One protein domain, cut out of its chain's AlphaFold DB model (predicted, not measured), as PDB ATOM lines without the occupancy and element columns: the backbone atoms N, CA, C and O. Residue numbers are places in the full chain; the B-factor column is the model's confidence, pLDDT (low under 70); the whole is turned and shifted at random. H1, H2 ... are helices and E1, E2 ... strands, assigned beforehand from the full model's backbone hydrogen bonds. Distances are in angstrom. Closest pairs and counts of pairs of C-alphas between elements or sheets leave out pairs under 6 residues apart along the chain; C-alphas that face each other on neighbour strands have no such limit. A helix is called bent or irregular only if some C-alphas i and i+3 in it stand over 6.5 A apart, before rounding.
ATOM      1  N   PRO A  11     303.529 318.952 279.399       87.38
ATOM      2  CA  PRO A  11     302.589 319.603 280.322       87.38
ATOM      3  C   PRO A  11     301.587 320.569 279.672       87.38
ATOM      4  O   PRO A  11     300.694 321.090 280.342       87.38
ATOM      5  N   TYR A  12     301.776 320.890 278.391       90.44
ATOM      6  CA  TYR A  12     300.946 321.816 277.622       90.44
ATOM      7  C   TYR A  12     300.312 321.154 276.401       90.44
ATOM      8  O   TYR A  12     299.683 321.846 275.598       90.44
ATOM      9  N   ASP A  13     300.477 319.842 276.242       94.56
ATOM     10  CA  ASP A  13     299.913 319.082 275.140       94.56
ATOM     11  C   ASP A  13     298.603 318.398 275.543       94.56
ATOM     12  O   ASP A  13     298.507 317.738 276.577       94.56
ATOM     13  N   ILE A  14     297.584 318.547 274.698       96.12
ATOM     14  CA  ILE A  14     296.260 317.992 274.965       96.12
ATOM     15  C   ILE A  14     296.256 316.461 274.956       96.12
ATOM     16  O   ILE A  14     295.514 315.872 275.733       96.12
ATOM     17  N   GLU A  15     297.055 315.792 274.120       94.19
ATOM     18  CA  GLU A  15     297.095 314.326 274.101       94.19
ATOM     19  C   GLU A  15     297.809 313.800 275.344       94.19
ATOM     20  O   GLU A  15     297.313 312.871 275.985       94.19
ATOM     21  N   ALA A  16     298.933 314.429 275.703       93.25
ATOM     22  CA  ALA A  16     299.716 314.057 276.873       93.25
ATOM     23  C   ALA A  16     298.909 314.199 278.167       93.25
ATOM     24  O   ALA A  16     298.838 313.240 278.925       93.25
ATOM     25  N   GLU A  17     298.248 315.337 278.396       92.62
ATOM     26  CA  GLU A  17     297.519 315.605 279.647       92.62
ATOM     27  C   GLU A  17     296.199 314.825 279.767       92.62
ATOM     28  O   GLU A  17     295.701 314.608 280.869       92.62
ATOM     29  N   ASN A  18     295.634 314.336 278.659       94.56
ATOM     30  CA  ASN A  18     294.386 313.566 278.689       94.56
ATOM     31  C   ASN A  18     294.553 312.094 279.100       94.56
ATOM     32  O   ASN A  18     293.559 311.370 279.142       94.56
ATOM     33  N   TYR A  19     295.762 311.638 279.440       92.19
ATOM     34  CA  TYR A  19     296.000 310.265 279.910       92.19
ATOM     35  C   TYR A  19     295.238 309.895 281.199       92.19
ATOM     36  O   TYR A  19     294.988 308.717 281.434       92.19
ATOM     37  N   ILE A  20     294.867 310.895 282.008       89.06
ATOM     38  CA  ILE A  20     294.138 310.761 283.285       89.06
ATOM     39  C   ILE A  20     292.630 310.971 283.158       89.06
ATOM     40  O   ILE A  20     291.918 310.878 284.150       89.06
ATOM     41  N   ARG A  21     292.114 311.298 281.969       90.31
ATOM     42  CA  ARG A  21     290.705 311.699 281.819       90.31
ATOM     43  C   ARG A  21     289.716 310.594 282.212       90.31
ATOM     44  O   ARG A  21     288.599 310.906 282.591       90.31
ATOM     45  N   ASP A  22     290.131 309.330 282.114       88.56
ATOM     46  CA  ASP A  22     289.299 308.168 282.442       88.56
ATOM     47  C   ASP A  22     289.092 308.017 283.965       88.56
ATOM     48  O   ASP A  22     288.281 307.202 284.388       88.56
ATOM     49  N   GLU A  23     289.796 308.806 284.791       87.94
ATOM     50  CA  GLU A  23     289.516 308.947 286.229       87.94
ATOM     51  C   GLU A  23     288.247 309.779 286.496       87.94
ATOM     52  O   GLU A  23     287.748 309.776 287.613       87.94
ATOM     53  N   ILE A  24     287.726 310.496 285.491       87.25
ATOM     54  CA  ILE A  24     286.489 311.271 285.599       87.25
ATOM     55  C   ILE A  24     285.305 310.355 285.261       87.25
ATOM     56  O   ILE A  24     284.960 310.181 284.091       87.25
ATOM     57  N   GLU A  25     284.652 309.797 286.276       85.56
ATOM     58  CA  GLU A  25     283.511 308.883 286.108       85.56
ATOM     59  C   GLU A  25     282.187 309.626 285.877       85.56
ATOM     60  O   GLU A  25     281.206 309.047 285.405       85.56
ATOM     61  N   TYR A  26     282.140 310.923 286.201       84.25
ATOM     62  CA  TYR A  26     280.936 311.747 286.049       84.25
ATOM     63  C   TYR A  26     280.507 311.970 284.584       84.25
ATOM     64  O   TYR A  26     279.336 312.265 284.327       84.25
ATOM     65  N   PHE A  27     281.431 311.849 283.627       88.94
ATOM     66  CA  PHE A  27     281.182 312.085 282.203       88.94
ATOM     67  C   PHE A  27     281.454 310.830 281.375       88.94
ATOM     68  O   PHE A  27     282.424 310.122 281.610       88.94
ATOM     69  N   ASP A  28     280.639 310.601 280.345       89.81
ATOM     70  CA  ASP A  28     280.808 309.467 279.428       89.81
ATOM     71  C   ASP A  28     281.995 309.667 278.460       89.81
ATOM     72  O   ASP A  28     282.611 308.693 278.018       89.81
ATOM     73  N   ASN A  29     282.329 310.919 278.116       93.44
ATOM     74  CA  ASN A  29     283.417 311.248 277.193       93.44
ATOM     75  C   ASN A  29     284.167 312.535 277.605       93.44
ATOM     76  O   ASN A  29     284.101 313.549 276.901       93.44
ATOM     77  N   PRO A  30     284.861 312.543 278.757       94.00
ATOM     78  CA  PRO A  30     285.568 313.721 279.243       94.00
ATOM     79  C   PRO A  30     286.762 314.079 278.349       94.00
ATOM     80  O   PRO A  30     287.534 313.217 277.931       94.00
ATOM     81  N   LEU A  31     286.961 315.375 278.115       95.56
ATOM     82  CA  LEU A  31     288.167 315.935 277.511       95.56
ATOM     83  C   LEU A  31     288.704 317.054 278.397       95.56
ATOM     84  O   LEU A  31     288.038 318.067 278.623       95.56
ATOM     85  N   ILE A  32     289.939 316.892 278.853       95.62
ATOM     86  CA  ILE A  32     290.679 317.921 279.573       95.62
ATOM     87  C   ILE A  32     291.228 318.924 278.552       95.62
ATOM     88  O   ILE A  32     291.960 318.558 277.634       95.62
ATOM     89  N   ILE A  33     290.885 320.199 278.709       95.94
ATOM     90  CA  ILE A  33     291.215 321.270 277.749       95.94
ATOM     91  C   ILE A  33     292.249 322.268 278.282       95.94
ATOM     92  O   ILE A  33     292.724 323.138 277.548       95.94
ATOM     93  N   GLY A  34     292.600 322.174 279.561       94.62
ATOM     94  CA  GLY A  34     293.582 323.047 280.185       94.62
ATOM     95  C   GLY A  34     293.676 322.852 281.689       94.62
ATOM     96  O   GLY A  34     292.935 322.069 282.275       94.62
ATOM     97  N   SER A  35     294.549 323.622 282.327       91.50
ATOM     98  CA  SER A  35     294.740 323.612 283.780       91.50
ATOM     99  C   SER A  35     294.975 325.013 284.338       91.50
ATOM    100  O   SER A  35     295.351 325.944 283.619       91.50
ATOM    101  N   ASN A  36     294.728 325.216 285.628       85.25
ATOM    102  CA  ASN A  36     295.184 326.408 286.341       85.25
ATOM    103  C   ASN A  36     296.561 326.168 286.997       85.25
ATOM    104  O   ASN A  36     297.091 325.062 286.978       85.25
ATOM    105  N   SER A  37     297.154 327.205 287.595       80.62
ATOM    106  CA  SER A  37     298.476 327.118 288.245       80.62
ATOM    107  C   SER A  37     298.530 326.189 289.461       80.62
ATOM    108  O   SER A  37     299.612 325.949 289.989       80.62
ATOM    109  N   SER A  38     297.376 325.723 289.935       79.38
ATOM    110  CA  SER A  38     297.263 324.809 291.063       79.38
ATOM    111  C   SER A  38     297.102 323.355 290.622       79.38
ATOM    112  O   SER A  38     297.007 322.513 291.494       79.38
ATOM    113  N   ASN A  39     297.113 323.036 289.322       77.38
ATOM    114  CA  ASN A  39     296.789 321.707 288.777       77.38
ATOM    115  C   ASN A  39     295.321 321.276 288.964       77.38
ATOM    116  O   ASN A  39     295.029 320.085 289.021       77.38
ATOM    117  N   ASN A  40     294.384 322.229 288.996       88.44
ATOM    118  CA  ASN A  40     292.982 321.915 288.709       88.44
ATOM    119  C   ASN A  40     292.737 322.033 287.208       88.44
ATOM    120  O   ASN A  40     293.251 322.952 286.558       88.44
ATOM    121  N   TYR A  41     291.949 321.111 286.673       93.19
ATOM    122  CA  TYR A  41     291.765 320.934 285.240       93.19
ATOM    123  C   TYR A  41     290.451 321.544 284.760       93.19
ATOM    124  O   TYR A  41     289.448 321.511 285.462       93.19
ATOM    125  N   TYR A  42     290.439 322.092 283.549       95.06
ATOM    126  CA  TYR A  42     289.208 322.452 282.854       95.06
ATOM    127  C   TYR A  42     288.804 321.299 281.943       95.06
ATOM    128  O   TYR A  42     289.636 320.798 281.185       95.06
ATOM    129  N   VAL A  43     287.542 320.888 282.016       95.38
ATOM    130  CA  VAL A  43     287.017 319.688 281.358       95.38
ATOM    131  C   VAL A  43     285.753 320.039 280.583       95.38
ATOM    132  O   VAL A  43     284.935 320.827 281.056       95.38
ATOM    133  N   ILE A  44     285.580 319.440 279.411       95.69
ATOM    134  CA  ILE A  44     284.301 319.393 278.694       95.69
ATOM    135  C   ILE A  44     283.865 317.939 278.541       95.69
ATOM    136  O   ILE A  44     284.709 317.045 278.473       95.69
ATOM    137  N   ASN A  45     282.561 317.698 278.460       93.50
ATOM    138  CA  ASN A  45     282.037 316.391 278.085       93.50
ATOM    139  C   ASN A  45     281.789 316.384 276.573       93.50
ATOM    140  O   ASN A  45     280.906 317.083 276.086       93.50
ATOM    141  N   CYS A  46     282.566 315.615 275.815       89.88
ATOM    142  CA  CYS A  46     282.483 315.529 274.354       89.88
ATOM    143  C   CYS A  46     281.296 314.682 273.860       89.88
ATOM    144  O   CYS A  46     281.400 313.973 272.854       89.88
ATOM    145  N   ASP A  47     280.160 314.797 274.541       83.50
ATOM    146  CA  ASP A  47     278.884 314.223 274.153       83.50
ATOM    147  C   ASP A  47     277.928 315.321 273.690       83.50
ATOM    148  O   ASP A  47     277.872 316.413 274.244       83.50
ATOM    149  N   ASN A  48     277.146 315.014 272.652       67.38
ATOM    150  CA  ASN A  48     276.461 315.989 271.786       67.38
ATOM    151  C   ASN A  48     275.444 316.943 272.458       67.38
ATOM    152  O   ASN A  48     274.822 317.729 271.747       67.38
ATOM    153  N   ASN A  49     275.225 316.865 273.771       83.94
ATOM    154  CA  ASN A  49     274.221 317.655 274.488       83.94
ATOM    155  C   ASN A  49     274.788 318.496 275.644       83.94
ATOM    156  O   ASN A  49     273.996 319.143 276.330       83.94
ATOM    157  N   ASP A  50     276.102 318.480 275.886       90.94
ATOM    158  CA  ASP A  50     276.723 319.270 276.951       90.94
ATOM    159  C   ASP A  50     277.749 320.256 276.380       90.94
ATOM    160  O   ASP A  50     278.812 319.877 275.899       90.94
ATOM    161  N   GLU A  51     277.406 321.541 276.421       91.88
ATOM    162  CA  GLU A  51     278.281 322.632 275.978       91.88
ATOM    163  C   GLU A  51     279.073 323.245 277.141       91.88
ATOM    164  O   GLU A  51     279.897 324.140 276.929       91.88
ATOM    165  N   SER A  52     278.824 322.789 278.373       95.25
ATOM    166  CA  SER A  52     279.387 323.385 279.577       95.25
ATOM    167  C   SER A  52     280.874 323.089 279.736       95.25
ATOM    168  O   SER A  52     281.397 322.060 279.309       95.25
ATOM    169  N   VAL A  53     281.553 324.013 280.414       95.12
ATOM    170  CA  VAL A  53     282.931 323.824 280.870       95.12
ATOM    171  C   VAL A  53     282.905 323.598 282.370       95.12
ATOM    172  O   VAL A  53     282.259 324.340 283.115       95.12
ATOM    173  N   TYR A  54     283.639 322.591 282.815       94.12
ATOM    174  CA  TYR A  54     283.755 322.198 284.207       94.12
ATOM    175  C   TYR A  54     285.171 322.438 284.720       94.12
ATOM    176  O   TYR A  54     286.135 322.415 283.959       94.12
ATOM    177  N   CYS A  55     285.295 322.670 286.021       91.81
ATOM    178  CA  CYS A  55     286.553 322.654 286.746       91.81
ATOM    179  C   CYS A  55     286.617 321.363 287.562       91.81
ATOM    180  O   CYS A  55     285.740 321.108 288.391       91.81
ATOM    181  N   TRP A  56     287.649 320.572 287.313       91.12
ATOM    182  CA  TRP A  56     287.988 319.371 288.043       91.12
ATOM    183  C   TRP A  56     289.054 319.705 289.090       91.12
ATOM    184  O   TRP A  56     290.225 319.937 288.772       91.12
ATOM    185  N   ASP A  57     288.608 319.808 290.340       85.44
ATOM    186  CA  ASP A  57     289.441 320.098 291.498       85.44
ATOM    187  C   ASP A  57     290.053 318.814 292.046       85.44
ATOM    188  O   ASP A  57     289.384 318.018 292.710       85.44
ATOM    189  N   ARG A  58     291.344 318.655 291.761       79.44
ATOM    190  CA  ARG A  58     292.179 317.541 292.222       79.44
ATOM    191  C   ARG A  58     293.103 317.927 293.368       79.44
ATOM    192  O   ARG A  58     293.867 317.112 293.865       79.44
ATOM    193  N   THR A  59     293.104 319.198 293.747       67.81
ATOM    194  CA  THR A  59     294.031 319.719 294.757       67.81
ATOM    195  C   THR A  59     293.536 319.531 296.178       67.81
ATOM    196  O   THR A  59     294.282 319.812 297.118       67.81
ATOM    197  N   HIS A  60     292.284 319.093 296.335       61.09
ATOM    198  CA  HIS A  60     291.609 318.962 297.623       61.09
ATOM    199  C   HIS A  60     291.689 320.261 298.447       61.09
ATOM    200  O   HIS A  60     291.748 320.219 299.677       61.09
ATOM    201  N   ILE A  61     291.736 321.434 297.792       52.44
ATOM    202  CA  ILE A  61     291.808 322.718 298.499       52.44
ATOM    203  C   ILE A  61     290.489 322.897 299.253       52.44
ATOM    204  O   ILE A  61     289.452 323.233 298.683       52.44
ATOM    205  N   HIS A  62     290.537 322.657 300.563       51.88
ATOM    206  CA  HIS A  62     289.420 322.886 301.466       51.88
ATOM    207  C   HIS A  62     289.026 324.368 301.409       51.88
ATOM    208  O   HIS A  62     289.739 325.238 301.913       51.88
ATOM    209  N   TYR A  63     287.880 324.662 300.800       45.84
ATOM    210  CA  TYR A  63     287.246 325.974 300.878       45.84
ATOM    211  C   TYR A  63     286.676 326.173 302.291       45.84
ATOM    212  O   TYR A  63     285.484 326.007 302.499       45.84
ATOM    213  N   ASP A  64     287.541 326.495 303.260       47.12
ATOM    214  CA  ASP A  64     287.267 327.110 304.580       47.12
ATOM    215  C   ASP A  64     286.148 326.517 305.480       47.12
ATOM    216  O   ASP A  64     285.877 327.046 306.560       47.12
ATOM    217  N   ASP A  65     285.500 325.411 305.105       57.88
ATOM    218  CA  ASP A  65     284.396 324.794 305.849       57.88
ATOM    219  C   ASP A  65     284.858 323.672 306.795       57.88
ATOM    220  O   ASP A  65     284.051 323.138 307.560       57.88
ATOM    221  N   ASN A  66     286.165 323.361 306.802       51.44
ATOM    222  CA  ASN A  66     286.784 322.280 307.583       51.44
ATOM    223  C   ASN A  66     286.073 320.925 307.411       51.44
ATOM    224  O   ASN A  66     286.129 320.081 308.313       51.44
ATOM    225  N   TYR A  67     285.383 320.717 306.286       51.34
ATOM    226  CA  TYR A  67     284.650 319.489 306.034       51.34
ATOM    227  C   TYR A  67     285.408 318.624 305.028       51.34
ATOM    228  O   TYR A  67     285.580 318.975 303.861       51.34
ATOM    229  N   ASP A  68     285.866 317.476 305.511       49.47
ATOM    230  CA  ASP A  68     286.483 316.440 304.696       49.47
ATOM    231  C   ASP A  68     285.363 315.619 304.043       49.47
ATOM    232  O   ASP A  68     284.722 314.774 304.677       49.47
ATOM    233  N   TYR A  69     285.028 315.959 302.798       53.47
ATOM    234  CA  TYR A  69     284.055 315.193 302.029       53.47
ATOM    235  C   TYR A  69     284.746 313.912 301.573       53.47
ATOM    236  O   TYR A  69     285.692 313.988 300.799       53.47
ATOM    237  N   ALA A  70     284.264 312.759 302.043       48.75
ATOM    238  CA  ALA A  70     284.814 311.468 301.654       48.75
ATOM    239  C   ALA A  70     284.778 311.316 300.130       48.75
ATOM    240  O   ALA A  70     283.703 311.303 299.524       48.75
ATOM    241  N   GLU A  71     285.959 311.224 299.536       50.09
ATOM    242  CA  GLU A  71     286.122 310.958 298.117       50.09
ATOM    243  C   GLU A  71     285.773 309.506 297.820       50.09
ATOM    244  O   GLU A  71     285.979 308.610 298.645       50.09
ATOM    245  N   VAL A  72     285.237 309.277 296.630       54.22
ATOM    246  CA  VAL A  72     285.174 307.941 296.054       54.22
ATOM    247  C   VAL A  72     286.384 307.856 295.127       54.22
ATOM    248  O   VAL A  72     286.506 308.670 294.223       54.22
ATOM    249  N   ASP A  73     287.317 306.951 295.425       58.53
ATOM    250  CA  ASP A  73     288.489 306.643 294.582       58.53
ATOM    251  C   ASP A  73     289.409 307.824 294.190       58.53
ATOM    252  O   ASP A  73     290.022 307.808 293.130       58.53
ATOM    253  N   GLU A  74     289.571 308.832 295.057       58.91
ATOM    254  CA  GLU A  74     290.457 309.991 294.802       58.91
ATOM    255  C   GLU A  74     290.076 310.801 293.539       58.91
ATOM    256  O   GLU A  74     290.891 311.560 293.009       58.91
ATOM    257  N   GLU A  75     288.823 310.680 293.067       63.81
ATOM    258  CA  GLU A  75     288.338 311.347 291.850       63.81
ATOM    259  C   GLU A  75     288.425 312.874 291.966       63.81
ATOM    260  O   GLU A  75     288.496 313.547 290.954       63.81
ATOM    261  N   GLY A  76     288.465 313.472 293.159       73.00
ATOM    262  CA  GLY A  76     288.334 314.922 293.316       73.00
ATOM    263  C   GLY A  76     286.911 315.408 292.998       73.00
ATOM    264  O   GLY A  76     285.975 314.624 292.850       73.00
ATOM    265  N   LYS A  77     286.695 316.729 292.946       82.12
ATOM    266  CA  LYS A  77     285.348 317.310 292.755       82.12
ATOM    267  C   LYS A  77     285.210 318.022 291.421       82.12
ATOM    268  O   LYS A  77     286.109 318.738 290.992       82.12
ATOM    269  N   ILE A  78     284.037 317.895 290.805       86.88
ATOM    270  CA  ILE A  78     283.707 318.549 289.539       86.88
ATOM    271  C   ILE A  78     282.679 319.650 289.786       86.88
ATOM    272  O   ILE A  78     281.613 319.422 290.358       86.88
ATOM    273  N   TYR A  79     283.000 320.855 289.325       88.25
ATOM    274  CA  TYR A  79     282.129 322.024 289.411       88.25
ATOM    275  C   TYR A  79     281.860 322.563 288.017       88.25
ATOM    276  O   TYR A  79     282.788 322.729 287.230       88.25
ATOM    277  N   LYS A  80     280.608 322.907 287.711       92.06
ATOM    278  CA  LYS A  80     280.328 323.666 286.492       92.06
ATOM    279  C   LYS A  80     280.950 325.058 286.618       92.06
ATOM    280  O   LYS A  80     280.670 325.777 287.575       92.06
ATOM    281  N   PHE A  81     281.788 325.415 285.653       91.06
ATOM    282  CA  PHE A  81     282.453 326.713 285.573       91.06
ATOM    283  C   PHE A  81     281.706 327.675 284.641       91.06
ATOM    284  O   PHE A  81     281.602 328.861 284.942       91.06
ATOM    285  N   SER A  82     281.174 327.162 283.530       94.56
ATOM    286  CA  SER A  82     280.475 327.932 282.495       94.56
ATOM    287  C   SER A  82     279.389 327.081 281.841       94.56
ATOM    288  O   SER A  82     279.558 325.862 281.752       94.56
ATOM    289  N   ASP A  83     278.302 327.696 281.365       94.75
ATOM    290  CA  ASP A  83     277.236 326.964 280.671       94.75
ATOM    291  C   ASP A  83     277.612 326.634 279.220       94.75
ATOM    292  O   ASP A  83     277.151 325.617 278.700       94.75
ATOM    293  N   THR A  84     278.496 327.432 278.607       94.44
ATOM    294  CA  THR A  84     279.040 327.186 277.261       94.44
ATOM    295  C   THR A  84     280.560 327.374 277.191       94.44
ATOM    296  O   THR A  84     281.159 328.077 278.016       94.44
ATOM    297  N   PHE A  85     281.200 326.789 276.172       91.62
ATOM    298  CA  PHE A  85     282.612 327.050 275.867       91.62
ATOM    299  C   PHE A  85     282.865 328.513 275.467       91.62
ATOM    300  O   PHE A  85     283.887 329.079 275.851       91.62
ATOM    301  N   ASP A  86     281.930 329.139 274.750       93.19
ATOM    302  CA  ASP A  86     282.043 330.542 274.333       93.19
ATOM    303  C   ASP A  86     282.069 331.483 275.544       93.19
ATOM    304  O   ASP A  86     282.953 332.330 275.642       93.19
ATOM    305  N   GLU A  87     281.181 331.284 276.523       94.12
ATOM    306  CA  GLU A  87     281.184 332.052 277.779       94.12
ATOM    307  C   GLU A  87     282.497 331.888 278.561       94.12
ATOM    308  O   GLU A  87     283.030 332.852 279.118       94.12
ATOM    309  N   PHE A  88     283.050 330.673 278.579       91.88
ATOM    310  CA  PHE A  88     284.345 330.403 279.195       91.88
ATOM    311  C   PHE A  88     285.478 331.142 278.469       91.88
ATOM    312  O   PHE A  88     286.331 331.763 279.110       91.88
ATOM    313  N   PHE A  89     285.480 331.116 277.137       90.19
ATOM    314  CA  PHE A  89     286.471 331.815 276.324       90.19
ATOM    315  C   PHE A  89     286.359 333.336 276.491       90.19
ATOM    316  O   PHE A  89     287.366 334.002 276.736       90.19
ATOM    317  N   ASP A  90     285.144 333.882 276.480       90.56
ATOM    318  CA  ASP A  90     284.877 335.296 276.756       90.56
ATOM    319  C   ASP A  90     285.375 335.703 278.147       90.56
ATOM    320  O   ASP A  90     285.967 336.775 278.312       90.56
ATOM    321  N   ALA A  91     285.202 334.846 279.158       87.50
ATOM    322  CA  ALA A  91     285.742 335.094 280.490       87.50
ATOM    323  C   ALA A  91     287.276 335.207 280.474       87.50
ATOM    324  O   ALA A  91     287.821 336.094 281.136       87.50
ATOM    325  N   ILE A  92     287.983 334.383 279.693       85.19
ATOM    326  CA  ILE A  92     289.440 334.501 279.520       85.19
ATOM    327  C   ILE A  92     289.796 335.869 278.916       85.19
ATOM    328  O   ILE A  92     290.629 336.583 279.480       85.19
ATOM    329  N   PHE A  93     289.144 336.272 277.821       83.31
ATOM    330  CA  PHE A  93     289.404 337.570 277.176       83.31
ATOM    331  C   PHE A  93     289.142 338.750 278.105       83.31
ATOM    332  O   PHE A  93     289.959 339.665 278.186       83.31
ATOM    333  N   ASN A  94     288.035 338.716 278.841       84.06
ATOM    334  CA  ASN A  94     287.640 339.814 279.718       84.06
ATOM    335  C   ASN A  94     288.540 339.953 280.955       84.06
ATOM    336  O   ASN A  94     288.654 341.050 281.494       84.06
ATOM    337  N   ASN A  95     289.191 338.873 281.402       74.75
ATOM    338  CA  ASN A  95     290.069 338.896 282.579       74.75
ATOM    339  C   ASN A  95     291.561 339.072 282.240       74.75
ATOM    340  O   ASN A  95     292.334 339.469 283.109       74.75
ATOM    341  N   ILE A  96     291.974 338.801 280.997       69.06
ATOM    342  CA  ILE A  96     293.348 339.032 280.503       69.06
ATOM    343  C   ILE A  96     293.437 340.353 279.706       69.06
ATOM    344  O   ILE A  96     294.526 340.876 279.468       69.06
ATOM    345  N   GLY A  97     292.292 340.927 279.324       53.16
ATOM    346  CA  GLY A  97     292.141 342.099 278.462       53.16
ATOM    347  C   GLY A  97     292.528 343.451 279.072       53.16
ATOM    348  O   GLY A  97     291.716 344.369 279.086       53.16
TER     349      GLY A  97
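AT A GLANCE: This is residues 11 to 97 of the 107 residues of an uncharacterized protein of Vibrio quintilis (UniProt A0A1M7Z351). A strongly twisted sheet of four strands has H1 packed over its edge strand E1; H2 meets it by the start of E3 and end of E4, and residues 92 to 97 stick out, as do 62 to 67 of a long loop. The 87 printed residues run H1 E1 E2 E3 E4 H2, mixed helices and strands; the sheet, in that order, is an antiparallel meander, each strand beside the one before. It is compact, radius of gyration of the C-alphas 13.5 A, spanning 35 by 29 by 28 A.

IN THESE COORDINATES: Find E1, residues 30 to 35, from C-alpha 30 at (285.568, 313.721, 279.243); then E2, 41 to 45, E3, 53 to 57, and E4, 77 to 82, 15.6 A long. H1, 14 to 23, spans 15.9 A and is irregular: C-alphas 19 and 22 are 7.5 A apart. H2, 85 to 96, runs 16.7 A to (293.348, 339.032, 280.503).

HOW THE PARTS SIT: Look for N 33 and O 42 at 2.8 A in hairpin E1 and E2, N 43 and O 54 at 2.8 A in E2 and E3, and N 55 and O 79 at 2.8 A in E3 and E4. H1 is on the sheet, its closest C-alphas to E1 being Asn 18 and Ile 32, 5.8 A. H2's closest to E4 are Phe 88 and Ser 82, 5.7 A. H1 and H2 are apart. In H2 every O i to N i+4 pair is within hydrogen-bond range; in H1 1 of 6, with 3 of 7 O i to N i+3 pairs.

THE WHOLE: The C-alphas of Asp 73 and Gly 97, the farthest two, are 39.1 A apart. The printed part has no cut. E3 to E4 is a long link of 19 residues. pLDDT is under 70 at residues 48, 59 to 75 and 96 to 97.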